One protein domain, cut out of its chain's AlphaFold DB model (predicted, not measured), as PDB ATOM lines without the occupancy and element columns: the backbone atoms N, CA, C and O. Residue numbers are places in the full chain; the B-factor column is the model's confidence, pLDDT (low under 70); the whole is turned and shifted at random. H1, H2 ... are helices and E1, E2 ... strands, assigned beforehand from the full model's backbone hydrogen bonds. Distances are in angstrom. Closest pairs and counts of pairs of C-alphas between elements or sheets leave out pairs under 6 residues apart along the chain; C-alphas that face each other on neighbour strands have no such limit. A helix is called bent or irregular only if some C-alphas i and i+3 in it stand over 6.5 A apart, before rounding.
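AT A GLANCE: This is residues 178 to 218 and 246 to 358 of the 363 residues of an uncharacterized protein of Exophiala oligosperma (UniProt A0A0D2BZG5). What shape do these atoms make? A helical hairpin, H4 and H5, runs along an elongated body, with H3 packed on H4, H2 on H3, and the unnamed stretch of residues 258 to 269 reaching its middle. Near the last residues of H5 lie H1, H6 and a short antiparallel ribbon of E1 and E4, and beyond that ribbon the tiny antiparallel hairpin E2 and E3 reaches away from the body. What is it built of? The printed part has 154 residues, with six named helices and four named strands in the order H1 H2 H3 H4 H5 E1 E2 E3 E4 H6; the class is mostly helix, though under half of the residues are in named elements. The whole is compact, with a radius of gyration of the C-alphas of 17.0 A and spans of 55 by 29 by 28 A.

HOW THE PARTS SIT: What stands near the first helix? H1, residues 180 to 191, is close to but not clearly touching H5, residues 297 to 310: the closest C-alphas, of Leu 182 and Tyr 309, are 6.0 A apart, and the steep tilt of 68 degrees is only just short of about perpendicular. The closest C-alphas of H1 and E1, residues 314 to 316, are those of Thr 181 and Phe 316, 4.6 A apart. How do the other helices meet? H2, residues 211 to 218, touches H3, residues 253 to 257, closest at the C-alphas of Ser 214 and Ile 257, 5.1 A. H4, residues 270 to 286, touches H3 with residues 273 to 278 alone, closest at the C-alphas of Ala 254 and Glu 274, 5.5 A. H4 and H5 form a helical hairpin at a shallow tilt of 19 degrees, opposite ways, and touch through residues 297 to 301 of H5 alone, with C-alphas 283 and 297 closest at 7.1 A. How do the strands and the last helix sit? E1 is antiparallel to E4, residues 347 to 349, with N 315 and O 348 2.8 A apart; E2, residues 321 to 323, and E3, residues 326 to 328, form an antiparallel hairpin, with N 323 and O 326 2.9 A apart. H6, residues 351 to 356, is close to but not clearly touching H5, closest at the C-alphas of Asp 307 and Phe 353, 7.3 A. Are the helix backbones complete? Every O i to N i+4 pair is within hydrogen-bond range in H1, H3, H4 and H6, against 9 of 10 in H5 and 1 of 4 in H2, where 3 of 5 O i to N i+3 pairs are.

IN THESE COORDINATES: Where do the first and last elements lie? H1 begins at C-alpha 180, (107.859, 120.843, 203.862), and H6 ends at C-alpha 356, (96.929, 124.258, 184.846). How long are the longer helices? From first to last C-alpha, H4 measures 24.4 A, H5 19.7 A and H1 16.3 A. H5 is neither bent nor irregular, but only just: C-alphas 297 and 300 are 6.5 A apart.

THE WHOLE: How large is it, and where is it cut? The two C-alphas farthest apart, of Arg 289 and Glu 333, are 57.1 A apart. Residues 219 to 245 are not printed, and C-alphas 218 and 246 are 31.6 A apart across the cut. Which links are long, and where is confidence low? The links H1 to H2, H3 to H4 and E3 to E4 are long. The mean pLDDT of the printed part is 81.2, and 37 residues are under 70: 178, 214 to 218, 288 to 297 and 318 to 338.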
ATOM      1  N   ALA A 178     102.935 121.435 209.034       58.38
ATOM      2  CA  ALA A 178     103.149 122.342 207.908       58.38
ATOM      3  C   ALA A 178     103.905 121.581 206.802       58.38
ATOM      4  O   ALA A 178     104.980 121.037 207.075       58.38
ATOM      5  N   PRO A 179     103.371 121.508 205.566       76.38
ATOM      6  CA  PRO A 179     104.034 120.765 204.509       76.38
ATOM      7  C   PRO A 179     105.469 121.282 204.338       76.38
ATOM      8  O   PRO A 179     105.663 122.500 204.402       76.38
ATOM      9  N   PRO A 180     106.465 120.422 204.058       81.25
ATOM     10  CA  PRO A 180     107.859 120.843 203.862       81.25
ATOM     11  C   PRO A 180     108.009 122.027 202.897       81.25
ATOM     12  O   PRO A 180     108.849 122.901 203.084       81.25
ATOM     13  N   THR A 181     107.129 122.090 201.899       86.69
ATOM     14  CA  THR A 181     106.961 123.209 200.969       86.69
ATOM     15  C   THR A 181     106.645 124.529 201.664       86.69
ATOM     16  O   THR A 181     107.321 125.517 201.401       86.69
ATOM     17  N   LEU A 182     105.638 124.574 202.541       87.81
ATOM     18  CA  LEU A 182     105.266 125.799 203.249       87.81
ATOM     19  C   LEU A 182     106.405 126.248 204.165       87.81
ATOM     20  O   LEU A 182     106.760 127.422 204.160       87.81
ATOM     21  N   ALA A 183     107.026 125.312 204.881       86.50
ATOM     22  CA  ALA A 183     108.164 125.605 205.743       86.50
ATOM     23  C   ALA A 183     109.355 126.189 204.958       86.50
ATOM     24  O   ALA A 183     109.930 127.197 205.360       86.50
ATOM     25  N   ALA A 184     109.673 125.620 203.792       89.75
ATOM     26  CA  ALA A 184     110.695 126.143 202.887       89.75
ATOM     27  C   ALA A 184     110.344 127.539 202.332       89.75
ATOM     28  O   ALA A 184     111.220 128.398 202.219       89.75
ATOM     29  N   CYS A 185     109.069 127.798 202.025       92.50
ATOM     30  CA  CYS A 185     108.595 129.121 201.610       92.50
ATOM     31  C   CYS A 185     108.746 130.161 202.730       92.50
ATOM     32  O   CYS A 185     109.250 131.255 202.484       92.50
ATOM     33  N   LEU A 186     108.359 129.813 203.960       91.44
ATOM     34  CA  LEU A 186     108.504 130.683 205.129       91.44
ATOM     35  C   LEU A 186     109.974 130.958 205.455       91.44
ATOM     36  O   LEU A 186     110.331 132.095 205.743       91.44
ATOM     37  N   PHE A 187     110.837 129.947 205.329       90.38
ATOM     38  CA  PHE A 187     112.278 130.118 205.472       90.38
ATOM     39  C   PHE A 187     112.821 131.131 204.458       90.38
ATOM     40  O   PHE A 187     113.517 132.075 204.831       90.38
ATOM     41  N   ASN A 188     112.482 130.971 203.173       92.75
ATOM     42  CA  ASN A 188     112.898 131.915 202.133       92.75
ATOM     43  C   ASN A 188     112.396 133.331 202.437       92.75
ATOM     44  O   ASN A 188     113.134 134.294 202.261       92.75
ATOM     45  N   ALA A 189     111.157 133.461 202.906       92.88
ATOM     46  CA  ALA A 189     110.556 134.739 203.248       92.88
ATOM     47  C   ALA A 189     111.263 135.431 204.421       92.88
ATOM     48  O   ALA A 189     111.620 136.604 204.307       92.88
ATOM     49  N   ALA A 190     111.558 134.693 205.492       90.94
ATOM     50  CA  ALA A 190     112.346 135.191 206.614       90.94
ATOM     51  C   ALA A 190     113.756 135.614 206.167       90.94
ATOM     52  O   ALA A 190     114.221 136.694 206.524       90.94
ATOM     53  N   ALA A 191     114.406 134.823 205.307       90.00
ATOM     54  CA  ALA A 191     115.715 135.153 204.738       90.00
ATOM     55  C   ALA A 191     115.690 136.396 203.824       90.00
ATOM     56  O   ALA A 191     116.711 137.065 203.662       90.00
ATOM     57  N   MET A 192     114.535 136.728 203.241       91.25
ATOM     58  CA  MET A 192     114.319 137.973 202.496       91.25
ATOM     59  C   MET A 192     113.906 139.156 203.393       91.25
ATOM     60  O   MET A 192     113.778 140.272 202.891       91.25
ATOM     61  N   GLY A 193     113.714 138.942 204.699       92.56
ATOM     62  CA  GLY A 193     113.288 139.975 205.647       92.56
ATOM     63  C   GLY A 193     111.791 140.296 205.598       92.56
ATOM     64  O   GLY A 193     111.394 141.404 205.949       92.56
ATOM     65  N   ILE A 194     110.959 139.359 205.134       94.44
ATOM     66  CA  ILE A 194     109.498 139.501 205.161       94.44
ATOM     67  C   ILE A 194     108.999 139.218 206.577       94.44
ATOM     68  O   ILE A 194     109.365 138.205 207.176       94.44
ATOM     69  N   ASP A 195     108.126 140.085 207.083       94.38
ATOM     70  CA  ASP A 195     107.463 139.878 208.365       94.38
ATOM     71  C   ASP A 195     106.359 138.822 208.217       94.38
ATOM     72  O   ASP A 195     105.302 139.060 207.621       94.38
ATOM     73  N   ILE A 196     106.638 137.620 208.720       92.38
ATOM     74  CA  ILE A 196     105.752 136.461 208.596       92.38
ATOM     75  C   ILE A 196     104.464 136.655 209.398       92.38
ATOM     76  O   ILE A 196     103.406 136.214 208.949       92.38
ATOM     77  N   ASP A 197     104.526 137.360 210.528       91.06
ATOM     78  CA  ASP A 197     103.364 137.571 211.397       91.06
ATOM     79  C   ASP A 197     102.319 138.462 210.709       91.06
ATOM     80  O   ASP A 197     101.113 138.310 210.912       91.06
ATOM     81  N   ARG A 198     102.779 139.335 209.809       93.44
ATOM     82  CA  ARG A 198     101.942 140.287 209.072       93.44
ATOM     83  C   ARG A 198     101.476 139.775 207.717       93.44
ATOM     84  O   ARG A 198     100.599 140.374 207.100       93.44
ATOM     85  N   VAL A 199     101.999 138.642 207.238       90.44
ATOM     86  CA  VAL A 199     101.707 138.132 205.886       90.44
ATOM     87  C   VAL A 199     100.249 137.716 205.672       90.44
ATOM     88  O   VAL A 199      99.827 137.542 204.530       90.44
ATOM     89  N   GLY A 200      99.483 137.538 206.749       85.25
ATOM     90  CA  GLY A 200      98.041 137.292 206.699       85.25
ATOM     91  C   GLY A 200      97.187 138.562 206.644       85.25
ATOM     92  O   GLY A 200      96.005 138.475 206.315       85.25
ATOM     93  N   GLU A 201      97.750 139.734 206.956       89.75
ATOM     94  CA  GLU A 201      97.015 140.999 206.992       89.75
ATOM     95  C   GLU A 201      96.676 141.455 205.564       89.75
ATOM     96  O   GLU A 201      97.597 141.733 204.802       89.75
ATOM     97  N   PRO A 202      95.396 141.667 205.198       86.56
ATOM     98  CA  PRO A 202      95.004 142.025 203.826       86.56
ATOM     99  C   PRO A 202      95.664 143.292 203.260       86.56
ATOM    100  O   PRO A 202      95.708 143.491 202.048       86.56
ATOM    101  N   LYS A 203      96.146 144.176 204.141       90.25
ATOM    102  CA  LYS A 203      96.786 145.453 203.796       90.25
ATOM    103  C   LYS A 203      98.317 145.385 203.822       90.25
ATOM    104  O   LYS A 203      98.963 146.395 203.549       90.25
ATOM    105  N   TYR A 204      98.907 144.236 204.150       94.19
ATOM    106  CA  TYR A 204     100.354 144.092 204.216       94.19
ATOM    107  C   TYR A 204     100.943 143.915 202.813       94.19
ATOM    108  O   TYR A 204     100.966 142.837 202.208       94.19
ATOM    109  N   MET A 205     101.378 145.046 202.266       95.00
ATOM    110  CA  MET A 205     102.053 145.116 200.977       95.00
ATOM    111  C   MET A 205     103.474 144.571 201.070       95.00
ATOM    112  O   MET A 205     104.100 144.602 202.130       95.00
ATOM    113  N   SER A 206     103.976 144.084 199.936       95.69
ATOM    114  CA  SER A 206     105.357 143.628 199.821       95.69
ATOM    115  C   SER A 206     106.341 144.698 200.310       95.69
ATOM    116  O   SER A 206     106.267 145.837 199.840       95.69
ATOM    117  N   PRO A 207     107.308 144.356 201.183       95.94
ATOM    118  CA  PRO A 207     108.354 145.289 201.601       95.94
ATOM    119  C   PRO A 207     109.324 145.636 200.458       95.94
ATOM    120  O   PRO A 207     110.127 146.561 200.583       95.94
ATOM    121  N   PHE A 208     109.274 144.901 199.342       95.75
ATOM    122  CA  PHE A 208     110.106 145.161 198.168       95.75
ATOM    123  C   PHE A 208     109.487 146.179 197.219       95.75
ATOM    124  O   PHE A 208     110.226 146.791 196.443       95.75
ATOM    125  N   TYR A 209     108.168 146.384 197.290       95.69
ATOM    126  CA  TYR A 209     107.472 147.334 196.436       95.69
ATOM    127  C   TYR A 209     107.914 148.767 196.743       95.69
ATOM    128  O   TYR A 209     107.911 149.221 197.887       95.69
ATOM    129  N   ARG A 210     108.290 149.497 195.692       93.19
ATOM    130  CA  ARG A 210     108.767 150.876 195.767       93.19
ATOM    131  C   ARG A 210     107.946 151.759 194.822       93.19
ATOM    132  O   ARG A 210     108.230 151.784 193.622       93.19
ATOM    133  N   PRO A 211     106.984 152.545 195.347       87.00
ATOM    134  CA  PRO A 211     106.108 153.398 194.540       87.00
ATOM    135  C   PRO A 211     106.847 154.331 193.568       87.00
ATOM    136  O   PRO A 211     106.379 154.560 192.455       87.00
ATOM    137  N   SER A 212     108.036 154.814 193.948       86.00
ATOM    138  CA  SER A 212     108.850 155.736 193.144       86.00
ATOM    139  C   SER A 212     109.252 155.185 191.771       86.00
ATOM    140  O   SER A 212     109.410 155.965 190.839       86.00
ATOM    141  N   PHE A 213     109.385 153.863 191.618       78.38
ATOM    142  CA  PHE A 213     109.676 153.241 190.317       78.38
ATOM    143  C   PHE A 213     108.415 152.987 189.482       78.38
ATOM    144  O   PHE A 213     108.492 152.843 188.263       78.38
ATOM    145  N   SER A 214     107.251 152.931 190.129       66.38
ATOM    146  CA  SER A 214     105.963 152.739 189.459       66.38
ATOM    147  C   SER A 214     105.558 154.005 188.691       66.38
ATOM    148  O   SER A 214     105.164 153.933 187.530       66.38
ATOM    149  N   ALA A 215     105.756 155.183 189.297       60.94
ATOM    150  CA  ALA A 215     105.366 156.475 188.723       60.94
ATOM    151  C   ALA A 215     106.061 156.801 187.384       60.94
ATOM    152  O   ALA A 215     105.453 157.408 186.504       60.94
ATOM    153  N   THR A 216     107.306 156.359 187.191       58.22
ATOM    154  CA  THR A 216     108.060 156.584 185.945       58.22
ATOM    155  C   THR A 216     107.530 155.799 184.746       58.22
ATOM    156  O   THR A 216     107.806 156.176 183.614       58.22
ATOM    157  N   LEU A 217     106.774 154.719 184.964       57.09
ATOM    158  CA  LEU A 217     106.222 153.892 183.883       57.09
ATOM    159  C   LEU A 217     104.832 154.358 183.425       57.09
ATOM    160  O   LEU A 217     104.397 153.990 182.338       57.09
ATOM    161  N   SER A 218     104.134 155.152 184.241       52.38
ATOM    162  CA  SER A 218     102.738 155.541 183.997       52.38
ATOM    163  C   SER A 218     102.555 156.960 183.445       52.38
ATOM    164  O   SER A 218     101.426 157.315 183.118       52.38
ATOM    165  N   PRO A 246     121.790 134.874 198.626       84.69
ATOM    166  CA  PRO A 246     121.659 134.107 197.395       84.69
ATOM    167  C   PRO A 246     120.952 134.895 196.289       84.69
ATOM    168  O   PRO A 246     119.935 135.545 196.525       84.69
ATOM    169  N   ARG A 247     121.439 134.780 195.045       84.75
ATOM    170  CA  ARG A 247     120.829 135.453 193.877       84.75
ATOM    171  C   ARG A 247     119.332 135.150 193.738       84.75
ATOM    172  O   ARG A 247     118.583 136.030 193.337       84.75
ATOM    173  N   SER A 248     118.903 133.946 194.112       85.94
ATOM    174  CA  SER A 248     117.502 133.508 194.067       85.94
ATOM    175  C   SER A 248     116.591 134.133 195.135       85.94
ATOM    176  O   SER A 248     115.369 134.038 195.030       85.94
ATOM    177  N   LEU A 249     117.158 134.754 196.170       90.12
ATOM    178  CA  LEU A 249     116.402 135.495 197.187       90.12
ATOM    179  C   LEU A 249     116.358 136.996 196.902       90.12
ATOM    180  O   LEU A 249     115.715 137.745 197.629       90.12
ATOM    181  N   ARG A 250     117.010 137.462 195.833       92.06
ATOM    182  CA  ARG A 250     116.892 138.862 195.431       92.06
ATOM    183  C   ARG A 250     115.465 139.136 194.944       92.06
ATOM    184  O   ARG A 250     114.925 138.304 194.208       92.06
ATOM    185  N   PRO A 251     114.871 140.284 195.308       93.75
ATOM    186  CA  PRO A 251     113.597 140.699 194.740       93.75
ATOM    187  C   PRO A 251     113.687 140.771 193.214       93.75
ATOM    188  O   PRO A 251     114.652 141.310 192.667       93.75
ATOM    189  N   CYS A 252     112.704 140.205 192.518       92.75
ATOM    190  CA  CYS A 252     112.592 140.330 191.072       92.75
ATOM    191  C   CYS A 252     112.074 141.723 190.690       92.75
ATOM    192  O   CYS A 252     111.568 142.474 191.524       92.75
ATOM    193  N   PHE A 253     112.181 142.069 189.408       92.38
ATOM    194  CA  PHE A 253     111.764 143.381 188.918       92.38
ATOM    195  C   PHE A 253     110.295 143.678 189.250       92.38
ATOM    196  O   PHE A 253     110.004 144.722 189.829       92.38
ATOM    197  N   ALA A 254     109.390 142.728 188.988       94.81
ATOM    198  CA  ALA A 254     107.964 142.886 189.278       94.81
ATOM    199  C   ALA A 254     107.672 143.141 190.768       94.81
ATOM    200  O   ALA A 254     106.806 143.959 191.073       94.81
ATOM    201  N   GLN A 255     108.424 142.507 191.680       95.38
ATOM    202  CA  GLN A 255     108.302 142.746 193.125       95.38
ATOM    203  C   GLN A 255     108.628 144.198 193.498       95.38
ATOM    204  O   GLN A 255     108.071 144.743 194.444       95.38
ATOM    205  N   VAL A 256     109.520 144.849 192.753       95.75
ATOM    206  CA  VAL A 256     109.914 146.231 193.039       95.75
ATOM    207  C   VAL A 256     108.915 147.233 192.471       95.75
ATOM    208  O   VAL A 256     108.612 148.229 193.126       95.75
ATOM    209  N   ILE A 257     108.405 146.994 191.261       94.81
ATOM    210  CA  ILE A 257     107.687 148.033 190.508       94.81
ATOM    211  C   ILE A 257     106.162 147.984 190.628       94.81
ATOM    212  O   ILE A 257     105.514 149.014 190.419       94.81
ATOM    213  N   PHE A 258     105.577 146.831 190.961       94.44
ATOM    214  CA  PHE A 258     104.124 146.668 190.987       94.44
ATOM    215  C   PHE A 258     103.585 146.543 192.412       94.44
ATOM    216  O   PHE A 258     104.148 145.785 193.203       94.44
ATOM    217  N   PRO A 259     102.486 147.241 192.754       93.44
ATOM    218  CA  PRO A 259     101.847 147.083 194.053       93.44
ATOM    219  C   PRO A 259     101.252 145.678 194.163       93.44
ATOM    220  O   PRO A 259     100.474 145.249 193.311       93.44
ATOM    221  N   HIS A 260     101.633 144.945 195.206       94.06
ATOM    222  CA  HIS A 260     101.136 143.597 195.453       94.06
ATOM    223  C   HIS A 260     101.278 143.209 196.928       94.06
ATOM    224  O   HIS A 260     102.058 143.783 197.692       94.06
ATOM    225  N   HIS A 261     100.506 142.204 197.326       94.12
ATOM    226  CA  HIS A 261     100.483 141.689 198.688       94.12
ATOM    227  C   HIS A 261     101.703 140.801 198.986       94.12
ATOM    228  O   HIS A 261     102.055 139.947 198.164       94.12
ATOM    229  N   ALA A 262     102.282 140.914 200.188       95.06
ATOM    230  CA  ALA A 262     103.510 140.202 200.580       95.06
ATOM    231  C   ALA A 262     103.392 138.665 200.508       95.06
ATOM    232  O   ALA A 262     104.366 137.948 200.311       95.06
ATOM    233  N   CYS A 263     102.178 138.123 200.593       93.88
ATOM    234  CA  CYS A 263     101.922 136.688 200.412       93.88
ATOM    235  C   CYS A 263     102.387 136.116 199.056       93.88
ATOM    236  O   CYS A 263     102.555 134.903 198.942       93.88
ATOM    237  N   LEU A 264     102.515 136.946 198.009       94.88
ATOM    238  CA  LEU A 264     103.034 136.498 196.712       94.88
ATOM    239  C   LEU A 264     104.551 136.340 196.753       94.88
ATOM    240  O   LEU A 264     105.087 135.490 196.048       94.88
ATOM    241  N   ASP A 265     105.227 137.075 197.633       95.31
ATOM    242  CA  ASP A 265     106.666 136.957 197.850       95.31
ATOM    243  C   ASP A 265     107.050 135.643 198.539       95.31
ATOM    244  O   ASP A 265     108.200 135.221 198.458       95.31
ATOM    245  N   LEU A 266     106.083 134.958 199.161       94.50
ATOM    246  CA  LEU A 266     106.277 133.624 199.732       94.50
ATOM    247  C   LEU A 266     106.476 132.537 198.658       94.50
ATOM    248  O   LEU A 266     106.885 131.426 198.993       94.50
ATOM    249  N   LEU A 267     106.186 132.810 197.377       93.88
ATOM    250  CA  LEU A 267     106.326 131.798 196.330       93.88
ATOM    251  C   LEU A 267     107.811 131.418 196.140       93.88
ATOM    252  O   LEU A 267     108.688 132.282 196.047       93.88
ATOM    253  N   PRO A 268     108.127 130.120 196.026       88.88
ATOM    254  CA  PRO A 268     109.494 129.637 196.209       88.88
ATOM    255  C   PRO A 268     110.456 129.984 195.070       88.88
ATOM    256  O   PRO A 268     111.658 130.136 195.284       88.88
ATOM    257  N   LEU A 269     109.932 130.144 193.851       89.62
ATOM    258  CA  LEU A 269     110.724 130.382 192.649       89.62
ATOM    259  C   LEU A 269     110.599 131.848 192.209       89.62
ATOM    260  O   LEU A 269     109.473 132.320 192.037       89.62
ATOM    261  N   PRO A 270     111.713 132.558 191.937       90.56
ATOM    262  CA  PRO A 270     111.673 133.952 191.482       90.56
ATOM    263  C   PRO A 270     110.795 134.168 190.249       90.56
ATOM    264  O   PRO A 270     110.041 135.135 190.188       90.56
ATOM    265  N   LYS A 271     110.847 133.239 189.282       90.81
ATOM    266  CA  LYS A 271     110.032 133.342 188.068       90.81
ATOM    267  C   LYS A 271     108.542 133.183 188.359       90.81
ATOM    268  O   LYS A 271     107.747 133.926 187.803       90.81
ATOM    269  N   LEU A 272     108.187 132.274 189.266       92.56
ATOM    270  CA  LEU A 272     106.804 132.069 189.694       92.56
ATOM    271  C   LEU A 272     106.263 133.287 190.459       92.56
ATOM    272  O   LEU A 272     105.119 133.673 190.246       92.56
ATOM    273  N   ARG A 273     107.087 133.919 191.310       93.50
ATOM    274  CA  ARG A 273     106.752 135.201 191.959       93.50
ATOM    275  C   ARG A 273     106.451 136.276 190.924       93.50
ATOM    276  O   ARG A 273     105.395 136.896 190.962       93.50
ATOM    277  N   GLU A 274     107.374 136.464 189.983       94.19
ATOM    278  CA  GLU A 274     107.256 137.473 188.934       94.19
ATOM    279  C   GLU A 274     105.982 137.283 188.102       94.19
ATOM    280  O   GLU A 274     105.216 138.230 187.924       94.19
ATOM    281  N   THR A 275     105.714 136.063 187.630       94.00
ATOM    282  CA  THR A 275     104.532 135.784 186.806       94.00
ATOM    283  C   THR A 275     103.232 135.905 187.595       94.00
ATOM    284  O   THR A 275     102.260 136.436 187.057       94.00
ATOM    285  N   ALA A 276     103.210 135.507 188.870       94.12
ATOM    286  CA  ALA A 276     102.054 135.693 189.747       94.12
ATOM    287  C   ALA A 276     101.746 137.178 190.007       94.12
ATOM    288  O   ALA A 276     100.584 137.576 189.977       94.12
ATOM    289  N   ILE A 277     102.766 138.015 190.211       94.81
ATOM    290  CA  ILE A 277     102.582 139.466 190.370       94.81
ATOM    291  C   ILE A 277     102.059 140.076 189.068       94.81
ATOM    292  O   ILE A 277     101.076 140.812 189.078       94.81
ATOM    293  N   MET A 278     102.657 139.714 187.931       92.50
ATOM    294  CA  MET A 278     102.204 140.178 186.618       92.50
ATOM    295  C   MET A 278     100.763 139.765 186.304       92.50
ATOM    296  O   MET A 278     100.058 140.497 185.611       92.50
ATOM    297  N   LEU A 279     100.312 138.610 186.802       90.31
ATOM    298  CA  LEU A 279      98.926 138.161 186.672       90.31
ATOM    299  C   LEU A 279      97.961 139.113 187.392       90.31
ATOM    300  O   LEU A 279      96.974 139.537 186.795       90.31
ATOM    301  N   VAL A 280      98.288 139.504 188.630       89.81
ATOM    302  CA  VAL A 280      97.510 140.488 189.405       89.81
ATOM    303  C   VAL A 280      97.464 141.834 188.693       89.81
ATOM    304  O   VAL A 280      96.396 142.418 188.532       89.81
ATOM    305  N   VAL A 281      98.615 142.303 188.208       89.94
ATOM    306  CA  VAL A 281      98.730 143.585 187.499       89.94
ATOM    307  C   VAL A 281      97.896 143.592 186.222       89.94
ATOM    308  O   VAL A 281      97.165 144.547 185.970       89.94
ATOM    309  N   ARG A 282      97.980 142.528 185.415       88.88
ATOM    310  CA  ARG A 282      97.243 142.434 184.151       88.88
ATOM    311  C   ARG A 282      95.735 142.483 184.377       88.88
ATOM    312  O   ARG A 282      95.047 143.150 183.614       88.88
ATOM    313  N   ARG A 283      95.232 141.814 185.418       83.88
ATOM    314  CA  ARG A 283      93.807 141.864 185.777       83.88
ATOM    315  C   ARG A 283      93.377 143.264 186.194       83.88
ATOM    316  O   ARG A 283      92.436 143.799 185.620       83.88
ATOM    317  N   ALA A 284      94.147 143.898 187.079       83.50
ATOM    318  CA  ALA A 284      93.878 145.272 187.501       83.50
ATOM    319  C   ALA A 284      93.830 146.257 186.313       83.50
ATOM    320  O   ALA A 284      93.066 147.216 186.338       83.50
ATOM    321  N   GLN A 285      94.620 146.015 185.258       84.94
ATOM    322  CA  GLN A 285      94.588 146.808 184.024       84.94
ATOM    323  C   GLN A 285      93.386 146.494 183.122       84.94
ATOM    324  O   GLN A 285      92.843 147.407 182.504       84.94
ATOM    325  N   GLN A 286      92.985 145.224 183.012       82.25
ATOM    326  CA  GLN A 286      91.877 144.794 182.150       82.25
ATOM    327  C   GLN A 286      90.521 145.293 182.641       82.25
ATOM    328  O   GLN A 286      89.675 145.651 181.824       82.25
ATOM    329  N   ASP A 287      90.332 145.366 183.955       73.81
ATOM    330  CA  ASP A 287      89.029 145.700 184.516       73.81
ATOM    331  C   ASP A 287      88.692 147.192 184.430       73.81
ATOM    332  O   ASP A 287      87.542 147.560 184.669       73.81
ATOM    333  N   GLY A 288      89.649 148.068 184.085       67.88
ATOM    334  CA  GLY A 288      89.434 149.518 183.926       67.88
ATOM    335  C   GLY A 288      88.836 150.221 185.159       67.88
ATOM    336  O   GLY A 288      88.508 151.405 185.108       67.88
ATOM    337  N   ARG A 289      88.673 149.493 186.268       56.09
ATOM    338  CA  ARG A 289      88.055 149.920 187.519       56.09
ATOM    339  C   ARG A 289      89.150 150.140 188.546       56.09
ATOM    340  O   ARG A 289      90.088 149.358 188.666       56.09
ATOM    341  N   CYS A 290      89.011 151.219 189.307       51.78
ATOM    342  CA  CYS A 290      89.888 151.546 190.424       51.78
ATOM    343  C   CYS A 290      89.800 150.453 191.506       51.78
ATOM    344  O   CYS A 290      88.913 150.516 192.344       51.78
ATOM    345  N   ALA A 291      90.687 149.455 191.420       53.50
ATOM    346  CA  ALA A 291      91.324 148.570 192.414       53.50
ATOM    347  C   ALA A 291      90.633 148.144 193.738       53.50
ATOM    348  O   ALA A 291      91.284 147.459 194.522       53.50
ATOM    349  N   MET A 292      89.387 148.510 194.047       54.06
ATOM    350  CA  MET A 292      88.884 148.443 195.427       54.06
ATOM    351  C   MET A 292      87.651 147.560 195.660       54.06
ATOM    352  O   MET A 292      87.304 147.395 196.823       54.06
ATOM    353  N   ASP A 293      87.022 146.952 194.642       50.72
ATOM    354  CA  ASP A 293      85.763 146.203 194.883       50.72
ATOM    355  C   ASP A 293      85.557 144.892 194.088       50.72
ATOM    356  O   ASP A 293      84.459 144.337 194.037       50.72
ATOM    357  N   SER A 294      86.600 144.338 193.465       56.16
ATOM    358  CA  SER A 294      86.503 143.093 192.686       56.16
ATOM    359  C   SER A 294      86.876 141.858 193.520       56.16
ATOM    360  O   SER A 294      87.999 141.354 193.493       56.16
ATOM    361  N   SER A 295      85.891 141.286 194.221       63.16
ATOM    362  CA  SER A 295      86.004 139.977 194.902       63.16
ATOM    363  C   SER A 295      86.467 138.835 193.972       63.16
ATOM    364  O   SER A 295      87.086 137.867 194.419       63.16
ATOM    365  N   SER A 296      86.219 138.984 192.668       64.62
ATOM    366  CA  SER A 296      86.656 138.101 191.578       64.62
ATOM    367  C   SER A 296      88.180 138.039 191.406       64.62
ATOM    368  O   SER A 296      88.728 136.965 191.142       64.62
ATOM    369  N   ASP A 297      88.900 139.148 191.596       62.44
ATOM    370  CA  ASP A 297      90.344 139.204 191.315       62.44
ATOM    371  C   ASP A 297      91.173 138.442 192.333       62.44
ATOM    372  O   ASP A 297      92.214 137.859 192.020       62.44
ATOM    373  N   HIS A 298      90.654 138.353 193.552       73.75
ATOM    374  CA  HIS A 298      91.234 137.495 194.562       73.75
ATOM    375  C   HIS A 298      91.072 136.010 194.229       73.75
ATOM    376  O   HIS A 298      91.903 135.224 194.676       73.75
ATOM    377  N   ALA A 299      90.087 135.594 193.427       84.81
ATOM    378  CA  ALA A 299      89.795 134.176 193.234       84.81
ATOM    379  C   ALA A 299      90.957 133.404 192.583       84.81
ATOM    380  O   ALA A 299      91.384 132.391 193.132       84.81
ATOM    381  N   GLU A 300      91.529 133.894 191.477       87.81
ATOM    382  CA  GLU A 300      92.620 133.192 190.774       87.81
ATOM    383  C   GLU A 300      93.923 133.202 191.580       87.81
ATOM    384  O   GLU A 300      94.630 132.199 191.655       87.81
ATOM    385  N   VAL A 301      94.226 134.310 192.258       87.81
ATOM    386  CA  VAL A 301      95.401 134.400 193.131       87.81
ATOM    387  C   VAL A 301      95.271 133.454 194.321       87.81
ATOM    388  O   VAL A 301      96.232 132.784 194.698       87.81
ATOM    389  N   GLN A 302      94.089 133.387 194.934       88.94
ATOM    390  CA  GLN A 302      93.819 132.458 196.028       88.94
ATOM    391  C   GLN A 302      93.836 131.006 195.541       88.94
ATOM    392  O   GLN A 302      94.319 130.126 196.254       88.94
ATOM    393  N   GLU A 303      93.387 130.752 194.313       93.12
ATOM    394  CA  GLU A 303      93.488 129.445 193.673       93.12
ATOM    395  C   GLU A 303      94.950 129.041 193.437       93.12
ATOM    396  O   GLU A 303      95.329 127.927 193.799       93.12
ATOM    397  N   LEU A 304      95.794 129.949 192.934       92.81
ATOM    398  CA  LEU A 304      97.234 129.721 192.784       92.81
ATOM    399  C   LEU A 304      97.883 129.396 194.131       92.81
ATOM    400  O   LEU A 304      98.606 128.408 194.248       92.81
ATOM    401  N   LYS A 305      97.594 130.183 195.173       89.88
ATOM    402  CA  LYS A 305      98.093 129.927 196.534       89.88
ATOM    403  C   LYS A 305      97.661 128.556 197.042       89.88
ATOM    404  O   LYS A 305      98.484 127.822 197.582       89.88
ATOM    405  N   ARG A 306      96.388 128.191 196.867       90.88
ATOM    406  CA  ARG A 306      95.866 126.880 197.274       90.88
ATOM    407  C   ARG A 306      96.568 125.760 196.513       90.88
ATOM    408  O   ARG A 306      96.964 124.762 197.113       90.88
ATOM    409  N   ASP A 307      96.767 125.929 195.214       93.50
ATOM    410  CA  ASP A 307      97.441 124.940 194.387       93.50
ATOM    411  C   ASP A 307      98.922 124.773 194.765       93.50
ATOM    412  O   ASP A 307      99.414 123.646 194.775       93.50
ATOM    413  N   VAL A 308      99.617 125.853 195.135       91.38
ATOM    414  CA  VAL A 308     101.012 125.806 195.601       91.38
ATOM    415  C   VAL A 308     101.105 125.226 197.016       91.38
ATOM    416  O   VAL A 308     101.752 124.199 197.211       91.38
ATOM    417  N   TYR A 309     100.458 125.856 197.999       85.62
ATOM    418  CA  TYR A 309     100.688 125.572 199.420       85.62
ATOM    419  C   TYR A 309      99.878 124.391 199.949       85.62
ATOM    420  O   TYR A 309     100.386 123.622 200.763       85.62
ATOM    421  N   VAL A 310      98.632 124.229 199.498       86.31
ATOM    422  CA  VAL A 310      97.728 123.185 200.013       86.31
ATOM    423  C   VAL A 310      97.855 121.919 199.176       86.31
ATOM    424  O   VAL A 310      98.053 120.835 199.713       86.31
ATOM    425  N   ARG A 311      97.802 122.046 197.845       88.25
ATOM    426  CA  ARG A 311      97.803 120.892 196.929       88.25
ATOM    427  C   ARG A 311      99.195 120.443 196.489       88.25
ATOM    428  O   ARG A 311      99.292 119.491 195.720       88.25
ATOM    429  N   GLN A 312     100.260 121.090 196.972       89.38
ATOM    430  CA  GLN A 312     101.650 120.722 196.668       89.38
ATOM    431  C   GLN A 312     101.957 120.724 195.158       89.38
ATOM    432  O   GLN A 312     102.691 119.879 194.640       89.38
ATOM    433  N   GLY A 313     101.369 121.669 194.422       91.94
ATOM    434  CA  GLY A 313     101.607 121.838 192.992       91.94
ATOM    435  C   GLY A 313     103.058 122.199 192.680       91.94
ATOM    436  O   GLY A 313     103.620 121.709 191.701       91.94
ATOM    437  N   VAL A 314     103.684 122.959 193.578       92.06
ATOM    438  CA  VAL A 314     105.135 123.129 193.665       92.06
ATOM    439  C   VAL A 314     105.558 122.564 195.008       92.06
ATOM    440  O   VAL A 314     105.065 123.008 196.038       92.06
ATOM    441  N   ARG A 315     106.435 121.566 194.999       90.88
ATOM    442  CA  ARG A 315     106.859 120.837 196.189       90.88
ATOM    443  C   ARG A 315     108.330 121.084 196.456       90.88
ATOM    444  O   ARG A 315     109.148 120.920 195.551       90.88
ATOM    445  N   PHE A 316     108.681 121.420 197.691       88.62
ATOM    446  CA  PHE A 316     110.077 121.363 198.109       88.62
ATOM    447  C   PHE A 316     110.496 119.893 198.186       88.62
ATOM    448  O   PHE A 316     109.851 119.102 198.872       88.62
ATOM    449  N   ARG A 317     111.545 119.509 197.452       80.81
ATOM    450  CA  ARG A 317     112.034 118.123 197.411       80.81
ATOM    451  C   ARG A 317     112.599 117.673 198.753       80.81
ATOM    452  O   ARG A 317     112.546 116.484 199.030       80.81
ATOM    453  N   GLY A 318     113.062 118.608 199.586       67.88
ATOM    454  CA  GLY A 318     113.559 118.299 200.922       67.88
ATOM    455  C   GLY A 318     114.672 117.245 200.945       67.88
ATOM    456  O   GLY A 318     115.231 116.869 199.916       67.88
ATOM    457  N   THR A 319     115.005 116.806 202.157       51.44
ATOM    458  CA  THR A 319     115.997 115.765 202.485       51.44
ATOM    459  C   THR A 319     115.344 114.401 202.702       51.44
ATOM    460  O   THR A 319     115.597 113.746 203.704       51.44
ATOM    461  N   GLY A 320     114.500 113.964 201.763       50.56
ATOM    462  CA  GLY A 320     113.891 112.629 201.788       50.56
ATOM    463  C   GLY A 320     112.369 112.654 201.705       50.56
ATOM    464  O   GLY A 320     111.717 113.632 202.084       50.56
ATOM    465  N   GLU A 321     111.809 111.577 201.164       45.91
ATOM    466  CA  GLU A 321     110.370 111.334 201.170       45.91
ATOM    467  C   GLU A 321     109.964 110.877 202.576       45.91
ATOM    468  O   GLU A 321     110.584 109.990 203.160       45.91
ATOM    469  N   LEU A 322     108.924 111.498 203.137       43.28
ATOM    470  CA  LEU A 322     108.325 111.018 204.378       43.28
ATOM    471  C   LEU A 322     107.505 109.769 204.036       43.28
ATOM    472  O   LEU A 322     106.358 109.869 203.591       43.28
ATOM    473  N   THR A 323     108.111 108.600 204.189       43.16
ATOM    474  CA  THR A 323     107.465 107.312 203.933       43.16
ATOM    475  C   THR A 323     107.137 106.709 205.289       43.16
ATOM    476  O   THR A 323     108.043 106.405 206.050       43.16
ATOM    477  N   ARG A 324     105.843 106.558 205.616       41.97
ATOM    478  CA  ARG A 324     105.377 105.993 206.903       41.97
ATOM    479  C   ARG A 324     106.036 106.641 208.136       41.97
ATOM    480  O   ARG A 324     106.661 105.952 208.928       41.97
ATOM    481  N   GLU A 325     105.896 107.961 208.274       44.34
ATOM    482  CA  GLU A 325     106.404 108.751 209.421       44.34
ATOM    483  C   GLU A 325     107.936 108.807 209.567       44.34
ATOM    484  O   GLU A 325     108.442 109.571 210.386       44.34
ATOM    485  N   GLU A 326     108.681 108.103 208.716       34.81
ATOM    486  CA  GLU A 326     110.138 108.125 208.679       34.81
ATOM    487  C   GLU A 326     110.626 108.902 207.446       34.81
ATOM    488  O   GLU A 326     110.114 108.749 206.330       34.81
ATOM    489  N   TYR A 327     111.600 109.792 207.645       44.28
ATOM    490  CA  TYR A 327     112.282 110.477 206.549       44.28
ATOM    491  C   TYR A 327     113.211 109.477 205.859       44.28
ATOM    492  O   TYR A 327     114.351 109.294 206.276       44.28
ATOM    493  N   VAL A 328     112.726 108.835 204.796       42.00
ATOM    494  CA  VAL A 328     113.541 107.939 203.979       42.00
ATOM    495  C   VAL A 328     114.213 108.791 202.910       42.00
ATOM    496  O   VAL A 328     113.595 109.256 201.945       42.00
ATOM    497  N   LEU A 329     115.504 109.048 203.105       46.94
ATOM    498  CA  LEU A 329     116.374 109.437 202.003       46.94
ATOM    499  C   LEU A 329     116.424 108.234 201.053       46.94
ATOM    500  O   LEU A 329     116.705 107.135 201.524       46.94
ATOM    501  N   PRO A 330     116.114 108.380 199.753       50.84
ATOM    502  CA  PRO A 330     116.370 107.299 198.819       50.84
ATOM    503  C   PRO A 330     117.879 107.038 198.822       50.84
ATOM    504  O   PRO A 330     118.647 107.836 198.281       50.84
ATOM    505  N   ASP A 331     118.275 105.949 199.480       44.53
ATOM    506  CA  ASP A 331     119.599 105.342 199.400       44.53
ATOM    507  C   ASP A 331     119.790 104.838 197.971       44.53
ATOM    508  O   ASP A 331     119.573 103.676 197.643       44.53
ATOM    509  N   ASP A 332     120.140 105.754 197.081       50.66
ATOM    510  CA  ASP A 332     120.697 105.426 195.786       50.66
ATOM    511  C   ASP A 332     121.831 106.419 195.555       50.66
ATOM    512  O   ASP A 332     121.621 107.633 195.558       50.66
ATOM    513  N   GLU A 333     123.042 105.896 195.373       49.78
ATOM    514  CA  GLU A 333     124.351 106.566 195.269       49.78
ATOM    515  C   GLU A 333     124.440 107.817 194.366       49.78
ATOM    516  O   GLU A 333     125.459 108.514 194.324       49.78
ATOM    517  N   SER A 334     123.382 108.174 193.644       49.91
ATOM    518  CA  SER A 334     123.280 109.464 192.982       49.91
ATOM    519  C   SER A 334     122.978 110.551 194.012       49.91
ATOM    520  O   SER A 334     121.834 110.959 194.180       49.91
ATOM    521  N   SER A 335     124.045 111.027 194.656       47.84
ATOM    522  CA  SER A 335     124.182 112.196 195.536       47.84
ATOM    523  C   SER A 335     123.426 113.450 195.052       47.84
ATOM    524  O   SER A 335     124.022 114.478 194.712       47.84
ATOM    525  N   ARG A 336     122.094 113.421 195.010       53.19
ATOM    526  CA  ARG A 336     121.259 114.588 194.749       53.19
ATOM    527  C   ARG A 336     121.155 115.335 196.057       53.19
ATOM    528  O   ARG A 336     120.220 115.156 196.826       53.19
ATOM    529  N   HIS A 337     122.182 116.143 196.283       53.81
ATOM    530  CA  HIS A 337     122.261 117.097 197.367       53.81
ATOM    531  C   HIS A 337     120.923 117.824 197.439       53.81
ATOM    532  O   HIS A 337     120.460 118.411 196.456       53.81
ATOM    533  N   CYS A 338     120.279 117.716 198.588       62.12
ATOM    534  CA  CYS A 338     119.056 118.427 198.879       62.12
ATOM    535  C   CYS A 338     119.432 119.900 198.949       62.12
ATOM    536  O   CYS A 338     120.000 120.362 199.939       62.12
ATOM    537  N   GLY A 339     119.232 120.590 197.830       74.31
ATOM    538  CA  GLY A 339     119.633 121.974 197.694       74.31
ATOM    539  C   GLY A 339     118.892 122.853 198.693       74.31
ATOM    540  O   GLY A 339     117.837 122.500 199.234       74.31
ATOM    541  N   ASN A 340     119.438 124.037 198.923       85.19
ATOM    542  CA  ASN A 340     118.794 125.009 199.791       85.19
ATOM    543  C   ASN A 340     117.392 125.381 199.257       85.19
ATOM    544  O   ASN A 340     117.159 125.311 198.046       85.19
ATOM    545  N   PRO A 341     116.444 125.814 200.107       88.94
ATOM    546  CA  PRO A 341     115.098 126.195 199.667       88.94
ATOM    547  C   PRO A 341     115.074 127.372 198.680       88.94
ATOM    548  O   PRO A 341     114.105 127.543 197.946       88.94
ATOM    549  N   TRP A 342     116.152 128.144 198.565       88.69
ATOM    550  CA  TRP A 342     116.296 129.169 197.529       88.69
ATOM    551  C   TRP A 342     116.879 128.649 196.203       88.69
ATOM    552  O   TRP A 342     116.967 129.392 195.228       88.69
ATOM    553  N   GLU A 343     117.300 127.393 196.114       87.88
ATOM    554  CA  GLU A 343     117.840 126.813 194.882       87.88
ATOM    555  C   GLU A 343     116.724 126.205 194.032       87.88
ATOM    556  O   GLU A 343     115.919 125.410 194.508       87.88
ATOM    557  N   GLY A 344     116.691 126.536 192.736       86.62
ATOM    558  CA  GLY A 344     115.649 126.038 191.830       86.62
ATOM    559  C   GLY A 344     115.623 124.508 191.694       86.62
ATOM    560  O   GLY A 344     114.556 123.930 191.516       86.62
ATOM    561  N   GLY A 345     116.777 123.840 191.836       85.44
ATOM    562  CA  GLY A 345     116.886 122.374 191.776       85.44
ATOM    563  C   GLY A 345     116.215 121.641 192.945       85.44
ATOM    564  O   GLY A 345     115.887 120.455 192.822       85.44
ATOM    565  N   SER A 346     115.958 122.356 194.041       87.38
ATOM    566  CA  SER A 346     115.338 121.838 195.262       87.38
ATOM    567  C   SER A 346     113.818 121.771 195.185       87.38
ATOM    568  O   SER A 346     113.180 121.325 196.134       87.38
ATOM    569  N   TRP A 347     113.216 122.195 194.073       90.06
ATOM    570  CA  TRP A 347     111.770 122.204 193.888       90.06
ATOM    571  C   TRP A 347     111.353 121.232 192.785       90.06
ATOM    572  O   TRP A 347     112.027 121.058 191.769       90.06
ATOM    573  N   ALA A 348     110.220 120.573 192.994       89.94
ATOM    574  CA  ALA A 348     109.532 119.761 192.005       89.94
ATOM    575  C   ALA A 348     108.211 120.434 191.642       89.94
ATOM    576  O   ALA A 348     107.490 120.898 192.521       89.94
ATOM    577  N   VAL A 349     107.866 120.445 190.359       90.88
ATOM    578  CA  VAL A 349     106.545 120.881 189.901       90.88
ATOM    579  C   VAL A 349     105.728 119.646 189.550       90.88
ATOM    580  O   VAL A 349     106.169 118.804 188.768       90.88
ATOM    581  N   SER A 350     104.541 119.526 190.137       90.81
ATOM    582  CA  SER A 350     103.612 118.439 189.840       90.81
ATOM    583  C   SER A 350     103.083 118.563 188.400       90.81
ATOM    584  O   SER A 350     102.745 119.674 187.981       90.81
ATOM    585  N   PRO A 351     102.921 117.462 187.635       93.00
ATOM    586  CA  PRO A 351     102.456 117.534 186.244       93.00
ATOM    587  C   PRO A 351     101.112 118.254 186.073       93.00
ATOM    588  O   PRO A 351     100.951 119.060 185.161       93.00
ATOM    589  N   TRP A 352     100.157 118.025 186.982       95.12
ATOM    590  CA  TRP A 352      98.848 118.688 186.947       95.12
ATOM    591  C   TRP A 352      98.956 120.208 187.150       95.12
ATOM    592  O   TRP A 352      98.213 120.969 186.530       95.12
ATOM    593  N   PHE A 353      99.899 120.652 187.988       94.94
ATOM    594  CA  PHE A 353     100.131 122.066 188.265       94.94
ATOM    595  C   PHE A 353     100.743 122.746 187.043       94.94
ATOM    596  O   PHE A 353     100.268 123.801 186.639       94.94
ATOM    597  N   ALA A 354     101.714 122.094 186.397       93.81
ATOM    598  CA  ALA A 354     102.303 122.573 185.150       93.81
ATOM    599  C   ALA A 354     101.263 122.710 184.025       93.81
ATOM    600  O   ALA A 354     101.293 123.686 183.285       93.81
ATOM    601  N   VAL A 355     100.311 121.777 183.909       95.31
ATOM    602  CA  VAL A 355      99.234 121.866 182.905       95.31
ATOM    603  C   VAL A 355      98.300 123.043 183.187       95.31
ATOM    604  O   VAL A 355      97.989 123.811 182.274       95.31
ATOM    605  N   LYS A 356      97.862 123.200 184.442       94.94
ATOM    606  CA  LYS A 356      96.929 124.258 184.846       94.94
ATOM    607  C   LYS A 356      97.559 125.649 184.753       94.94
ATOM    608  O   LYS A 356      96.990 126.555 184.151       94.94
ATOM    609  N   TRP A 357      98.768 125.794 185.282       94.81
ATOM    610  CA  TRP A 357      99.498 127.056 185.380       94.81
ATOM    611  C   TRP A 357     100.579 127.192 184.307       94.81
ATOM    612  O   TRP A 357     101.570 127.892 184.507       94.81
ATOM    613  N   LYS A 358     100.384 126.563 183.142       93.00
ATOM    614  CA  LYS A 358     101.345 126.575 182.024       93.00
ATOM    615  C   LYS A 358     101.786 127.975 181.596       93.00
ATOM    616  O   LYS A 358     102.878 128.144 181.089       93.00
TER     617      LYS A 358